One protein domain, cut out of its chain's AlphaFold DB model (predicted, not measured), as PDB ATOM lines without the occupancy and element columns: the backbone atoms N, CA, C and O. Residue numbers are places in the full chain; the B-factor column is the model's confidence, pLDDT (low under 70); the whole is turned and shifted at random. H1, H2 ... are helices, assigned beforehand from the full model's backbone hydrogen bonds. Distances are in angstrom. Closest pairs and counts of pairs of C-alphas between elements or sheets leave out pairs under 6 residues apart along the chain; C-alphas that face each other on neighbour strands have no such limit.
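Overview. This is residues 2 to 52 of the 530 residues of an uncharacterized protein of Anopheles funestus (UniProt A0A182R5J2). A long helical hairpin with unequal arms: H1 runs the length of the printed part, and the shorter H2 folds back beside it after a turn at residues 33 to 35. The helices meet near that turn, and residues 2 to 22 of H1 and 47 to 52 of H2 stand free. The printed part has 51 residues with two named helices, H1 then H2, no named strand, and is all helix. It is only just extended, close to loose, with a radius of gyration of the C-alphas of 14.8 A and spans of 48 by 22 by 5 A.

Along the chain. H1, residues 2 to 32, begins at C-alpha 2 (-49.147, 31.715, 39.232) and is 46.1 A long from first to last C-alpha. H2, residues 36 to 52, is 24.6 A long and ends at C-alpha 52 (-33.901, 9.374, 37.757).

Arrangement. H1 and H2 form a helical hairpin with a tight link. They run opposite ways at a shallow tilt of 14 degrees. They only just touch, with 3 pairs of C-alphas within 8 A, through residues 27 to 30 of H1 and 36 to 39 of H2 alone; the closest C-alphas, of Leu 30 and Ala 39, are 6.6 A apart. In H1 and H2 every O i to N i+4 pair is within hydrogen-bond range.

Size, cuts and confidence. The two C-alphas farthest apart, of Ala 2 and Asn 34, are 48.4 A apart. The printed part has no cut. Its mean pLDDT is 86.0, with residues 2, 3 and 51 under 70.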
ATOM      1  N   ALA A   2     -50.615  31.589  39.282       62.44
ATOM      2  CA  ALA A   2     -49.147  31.715  39.232       62.44
ATOM      3  C   ALA A   2     -48.411  31.845  40.592       62.44
ATOM      4  O   ALA A   2     -47.311  31.324  40.739       62.44
ATOM      5  N   GLU A   3     -49.003  32.495  41.601       67.75
ATOM      6  CA  GLU A   3     -48.372  32.664  42.926       67.75
ATOM      7  C   GLU A   3     -48.168  31.338  43.684       67.75
ATOM      8  O   GLU A   3     -47.165  31.174  44.378       67.75
ATOM      9  N   ASN A   4     -49.069  30.362  43.515       77.88
ATOM     10  CA  ASN A   4     -48.953  29.062  44.186       77.88
ATOM     11  C   ASN A   4     -47.848  28.197  43.562       77.88
ATOM     12  O   ASN A   4     -47.165  27.466  44.276       77.88
ATOM     13  N   ASP A   5     -47.658  28.303  42.245       81.31
ATOM     14  CA  ASP A   5     -46.628  27.555  41.523       81.31
ATOM     15  C   ASP A   5     -45.222  28.054  41.913       81.31
ATOM     16  O   ASP A   5     -44.305  27.257  42.107       81.31
ATOM     17  N   HIS A   6     -45.070  29.367  42.138       86.38
ATOM     18  CA  HIS A   6     -43.824  29.966  42.627       86.38
ATOM     19  C   HIS A   6     -43.489  29.548  44.071       86.38
ATOM     20  O   HIS A   6     -42.337  29.248  44.378       86.38
ATOM     21  N   ALA A   7     -44.490  29.471  44.957       84.50
ATOM     22  CA  ALA A   7     -44.295  29.008  46.333       84.50
ATOM     23  C   ALA A   7     -43.866  27.527  46.401       84.50
ATOM     24  O   ALA A   7     -42.970  27.180  47.170       84.50
ATOM     25  N   LEU A   8     -44.458  26.663  45.567       85.62
ATOM     26  CA  LEU A   8     -44.066  25.252  45.462       85.62
ATOM     27  C   LEU A   8     -42.648  25.079  44.900       85.62
ATOM     28  O   LEU A   8     -41.903  24.227  45.380       85.62
ATOM     29  N   TRP A   9     -42.255  25.904  43.926       90.94
ATOM     30  CA  TRP A   9     -40.897  25.894  43.380       90.94
ATOM     31  C   TRP A   9     -39.851  26.303  44.431       90.94
ATOM     32  O   TRP A   9     -38.872  25.584  44.630       90.94
ATOM     33  N   LEU A  10     -40.098  27.388  45.176       88.12
ATOM     34  CA  LEU A  10     -39.220  27.827  46.269       88.12
ATOM     35  C   LEU A  10     -39.092  26.778  47.386       88.12
ATOM     36  O   LEU A  10     -37.990  26.570  47.894       88.12
ATOM     37  N   GLN A  11     -40.182  26.087  47.740       87.75
ATOM     38  CA  GLN A  11     -40.132  24.985  48.704       87.75
ATOM     39  C   GLN A  11     -39.242  23.841  48.196       87.75
ATOM     40  O   GLN A  11     -38.374  23.378  48.930       87.75
ATOM     41  N   GLY A  12     -39.390  23.443  46.925       92.00
ATOM     42  CA  GLY A  12     -38.547  22.417  46.309       92.00
ATOM     43  C   GLY A  12     -37.058  22.785  46.306       92.00
ATOM     44  O   GLY A  12     -36.217  21.946  46.621       92.00
ATOM     45  N   CYS A  13     -36.718  24.047  46.023       90.31
ATOM     46  CA  CYS A  13     -35.341  24.534  46.129       90.31
ATOM     47  C   CYS A  13     -34.801  24.450  47.568       90.31
ATOM     48  O   CYS A  13     -33.673  24.002  47.768       90.31
ATOM     49  N   ASN A  14     -35.603  24.829  48.566       90.94
ATOM     50  CA  ASN A  14     -35.206  24.771  49.974       90.94
ATOM     51  C   ASN A  14     -34.971  23.322  50.450       90.94
ATOM     52  O   ASN A  14     -33.954  23.033  51.083       90.94
ATOM     53  N   ASP A  15     -35.854  22.394  50.068       88.88
ATOM     54  CA  ASP A  15     -35.729  20.969  50.397       88.88
ATOM     55  C   ASP A  15     -34.463  20.346  49.761       88.88
ATOM     56  O   ASP A  15     -33.762  19.555  50.398       88.88
ATOM     57  N   ILE A  16     -34.102  20.749  48.533       91.88
ATOM     58  CA  ILE A  16     -32.848  20.344  47.866       91.88
ATOM     59  C   ILE A  16     -31.615  20.915  48.589       91.88
ATOM     60  O   ILE A  16     -30.608  20.212  48.746       91.88
ATOM     61  N   CYS A  17     -31.670  22.163  49.065       89.19
ATOM     62  CA  CYS A  17     -30.588  22.769  49.845       89.19
ATOM     63  C   CYS A  17     -30.367  22.060  51.191       89.19
ATOM     64  O   CYS A  17     -29.218  21.795  51.554       89.19
ATOM     65  N   GLU A  18     -31.432  21.691  51.905       90.69
ATOM     66  CA  GLU A  18     -31.323  20.934  53.160       90.69
ATOM     67  C   GLU A  18     -30.811  19.505  52.940       90.69
ATOM     68  O   GLU A  18     -29.887  19.069  53.632       90.69
ATOM     69  N   LEU A  19     -31.291  18.798  51.910       91.44
ATOM     70  CA  LEU A  19     -30.718  17.502  51.526       91.44
ATOM     71  C   LEU A  19     -29.218  17.620  51.213       91.44
ATOM     72  O   LEU A  19     -28.432  16.784  51.657       91.44
ATOM     73  N   SER A  20     -28.795  18.686  50.530       91.62
ATOM     74  CA  SER A  20     -27.380  18.947  50.235       91.62
ATOM     75  C   SER A  20     -26.544  19.185  51.504       91.62
ATOM     76  O   SER A  20     -25.424  18.680  51.609       91.62
ATOM     77  N   ARG A  21     -27.086  19.887  52.509       92.38
ATOM     78  CA  ARG A  21     -26.437  20.083  53.823       92.38
ATOM     79  C   ARG A  21     -26.293  18.775  54.601       92.38
ATOM     80  O   ARG A  21     -25.219  18.504  55.151       92.38
ATOM     81  N   ILE A  22     -27.332  17.942  54.608       93.00
ATOM     82  CA  ILE A  22     -27.319  16.620  55.253       93.00
ATOM     83  C   ILE A  22     -26.276  15.714  54.580       93.00
ATOM     84  O   ILE A  22     -25.461  15.097  55.269       93.00
ATOM     85  N   LEU A  23     -26.229  15.698  53.244       92.50
ATOM     86  CA  LEU A  23     -25.240  14.947  52.464       92.50
ATOM     87  C   LEU A  23     -23.800  15.390  52.765       92.50
ATOM     88  O   LEU A  23     -22.945  14.545  53.029       92.50
ATOM     89  N   LEU A  24     -23.525  16.698  52.794       92.56
ATOM     90  CA  LEU A  24     -22.197  17.230  53.132       92.56
ATOM     91  C   LEU A  24     -21.777  16.893  54.569       92.56
ATOM     92  O   LEU A  24     -20.607  16.598  54.816       92.56
ATOM     93  N   THR A  25     -22.724  16.893  55.509       94.31
ATOM     94  CA  THR A  25     -22.479  16.487  56.903       94.31
ATOM     95  C   THR A  25     -22.134  15.001  56.989       94.31
ATOM     96  O   THR A  25     -21.140  14.631  57.611       94.31
ATOM     97  N   TYR A  26     -22.886  14.146  56.291       89.88
ATOM     98  CA  TYR A  26     -22.634  12.706  56.244       89.88
ATOM     99  C   TYR A  26     -21.281  12.364  55.592       89.88
ATOM    100  O   TYR A  26     -20.543  11.517  56.095       89.88
ATOM    101  N   VAL A  27     -20.895  13.076  54.526       92.06
ATOM    102  CA  VAL A  27     -19.576  12.926  53.884       92.06
ATOM    103  C   VAL A  27     -18.429  13.360  54.809       92.06
ATOM    104  O   VAL A  27     -17.365  12.742  54.763       92.06
ATOM    105  N   ARG A  28     -18.619  14.363  55.683       92.25
ATOM    106  CA  ARG A  28     -17.622  14.704  56.720       92.25
ATOM    107  C   ARG A  28     -17.442  13.566  57.727       92.25
ATOM    108  O   ARG A  28     -16.309  13.143  57.929       92.25
ATOM    109  N   VAL A  29     -18.532  13.008  58.256       92.81
ATOM    110  CA  VAL A  29     -18.479  11.875  59.202       92.81
ATOM    111  C   VAL A  29     -17.785  10.654  58.578       92.81
ATOM    112  O   VAL A  29     -16.868  10.093  59.169       92.81
ATOM    113  N   LEU A  30     -18.127  10.283  57.337       89.75
ATOM    114  CA  LEU A  30     -17.466   9.160  56.648       89.75
ATOM    115  C   LEU A  30     -15.975   9.404  56.346       89.75
ATOM    116  O   LEU A  30     -15.211   8.441  56.217       89.75
ATOM    117  N   ARG A  31     -15.556  10.671  56.225       90.81
ATOM    118  CA  ARG A  31     -14.146  11.060  56.070       90.81
ATOM    119  C   ARG A  31     -13.379  10.921  57.386       90.81
ATOM    120  O   ARG A  31     -12.240  10.463  57.357       90.81
ATOM    121  N   GLU A  32     -13.993  11.291  58.507       93.50
ATOM    122  CA  GLU A  32     -13.429  11.131  59.855       93.50
ATOM    123  C   GLU A  32     -13.271   9.643  60.221       93.50
ATOM    124  O   GLU A  32     -12.210   9.238  60.693       93.50
ATOM    125  N   ASP A  33     -14.251   8.807  59.863       92.94
ATOM    126  CA  ASP A  33     -14.209   7.343  60.023       92.94
ATOM    127  C   ASP A  33     -13.262   6.618  59.038       92.94
ATOM    128  O   ASP A  33     -13.077   5.402  59.128       92.94
ATOM    129  N   ASN A  34     -12.660   7.327  58.074       90.56
ATOM    130  CA  ASN A  34     -11.759   6.767  57.054       90.56
ATOM    131  C   ASN A  34     -12.424   5.718  56.114       90.56
ATOM    132  O   ASN A  34     -11.738   4.933  55.452       90.56
ATOM    133  N   ARG A  35     -13.767   5.694  56.020       90.56
ATOM    134  CA  ARG A  35     -14.583   4.675  55.309       90.56
ATOM    135  C   ARG A  35     -14.860   5.027  53.840       90.56
ATOM    136  O   ARG A  35     -15.985   4.921  53.348       90.56
ATOM    137  N   TYR A  36     -13.818   5.412  53.102       83.75
ATOM    138  CA  TYR A  36     -13.940   5.914  51.723       83.75
ATOM    139  C   TYR A  36     -14.611   4.950  50.727       83.75
ATOM    140  O   TYR A  36     -15.265   5.412  49.794       83.75
ATOM    141  N   GLY A  37     -14.485   3.631  50.918       84.88
ATOM    142  CA  GLY A  37     -15.128   2.641  50.042       84.88
ATOM    143  C   GLY A  37     -16.658   2.704  50.093       84.88
ATOM    144  O   GLY A  37     -17.313   2.728  49.056       84.88
ATOM    145  N   GLU A  38     -17.228   2.820  51.293       81.69
ATOM    146  CA  GLU A  38     -18.685   2.891  51.478       81.69
ATOM    147  C   GLU A  38     -19.251   4.252  51.054       81.69
ATOM    148  O   GLU A  38     -20.358   4.325  50.522       81.69
ATOM    149  N   ALA A  39     -18.471   5.328  51.218       81.88
ATOM    150  CA  ALA A  39     -18.832   6.650  50.709       81.88
ATOM    151  C   ALA A  39     -18.999   6.648  49.178       81.88
ATOM    152  O   ALA A  39     -19.949   7.241  48.668       81.88
ATOM    153  N   ALA A  40     -18.117   5.959  48.444       81.00
ATOM    154  CA  ALA A  40     -18.173   5.882  46.984       81.00
ATOM    155  C   ALA A  40     -19.418   5.128  46.479       81.00
ATOM    156  O   ALA A  40     -20.143   5.646  45.627       81.00
ATOM    157  N   ASP A  41     -19.712   3.950  47.041       82.94
ATOM    158  CA  ASP A  41     -20.893   3.158  46.669       82.94
ATOM    159  C   ASP A  41     -22.205   3.896  46.979       82.94
ATOM    160  O   ASP A  41     -23.164   3.849  46.199       82.94
ATOM    161  N   TRP A  42     -22.246   4.620  48.101       85.88
ATOM    162  CA  TRP A  42     -23.428   5.359  48.532       85.88
ATOM    163  C   TRP A  42     -23.643   6.647  47.718       85.88
ATOM    164  O   TRP A  42     -24.767   6.921  47.295       85.88
ATOM    165  N   LEU A  43     -22.577   7.388  47.384       85.69
ATOM    166  CA  LEU A  43     -22.647   8.519  46.447       85.69
ATOM    167  C   LEU A  43     -23.075   8.068  45.042       85.69
ATOM    168  O   LEU A  43     -23.910   8.723  44.421       85.69
ATOM    169  N   ALA A  44     -22.594   6.916  44.565       83.12
ATOM    170  CA  ALA A  44     -23.043   6.336  43.299       83.12
ATOM    171  C   ALA A  44     -24.523   5.902  43.333       83.12
ATOM    172  O   ALA A  44     -25.195   5.887  42.301       83.12
ATOM    173  N   LEU A  45     -25.063   5.519  44.495       85.00
ATOM    174  CA  LEU A  45     -26.492   5.239  44.663       85.00
ATOM    175  C   LEU A  45     -27.334   6.527  44.650       85.00
ATOM    176  O   LEU A  45     -28.343   6.577  43.950       85.00
ATOM    177  N   VAL A  46     -26.906   7.576  45.361       84.94
ATOM    178  CA  VAL A  46     -27.611   8.871  45.380       84.94
ATOM    179  C   VAL A  46     -27.574   9.563  44.019       84.94
ATOM    180  O   VAL A  46     -28.611  10.055  43.584       84.94
ATOM    181  N   GLY A  47     -26.437   9.539  43.314       85.94
ATOM    182  CA  GLY A  47     -26.317  10.100  41.965       85.94
ATOM    183  C   GLY A  47     -27.341   9.503  40.995       85.94
ATOM    184  O   GLY A  47     -28.099  10.244  40.379       85.94
ATOM    185  N   ARG A  48     -27.459   8.168  40.954       80.00
ATOM    186  CA  ARG A  48     -28.465   7.472  40.123       80.00
ATOM    187  C   ARG A  48     -29.904   7.849  40.489       80.00
ATOM    188  O   ARG A  48     -30.712   8.091  39.600       80.00
ATOM    189  N   ASN A  49     -30.217   7.950  41.781       77.19
ATOM    190  CA  ASN A  49     -31.557   8.342  42.228       77.19
ATOM    191  C   ASN A  49     -31.885   9.812  41.885       77.19
ATOM    192  O   ASN A  49     -33.033  10.122  41.577       77.19
ATOM    193  N   MET A  50     -30.897  10.716  41.914       71.88
ATOM    194  CA  MET A  50     -31.079  12.104  41.470       71.88
ATOM    195  C   MET A  50     -31.198  12.216  39.945       71.88
ATOM    196  O   MET A  50     -32.032  12.980  39.467       71.88
ATOM    197  N   GLU A  51     -30.440  11.435  39.173       68.81
ATOM    198  CA  GLU A  51     -30.592  11.375  37.712       68.81
ATOM    199  C   GLU A  51     -31.994  10.890  37.308       68.81
ATOM    200  O   GLU A  51     -32.623  11.521  36.455       68.81
ATOM    201  N   GLU A  52     -32.520   9.842  37.958       70.94
ATOM    202  CA  GLU A  52     -33.901   9.374  37.757       70.94
ATOM    203  C   GLU A  52     -34.945  10.431  38.153       70.94
ATOM    204  O   GLU A  52     -35.954  10.572  37.461       70.94
TER     205      GLU A  52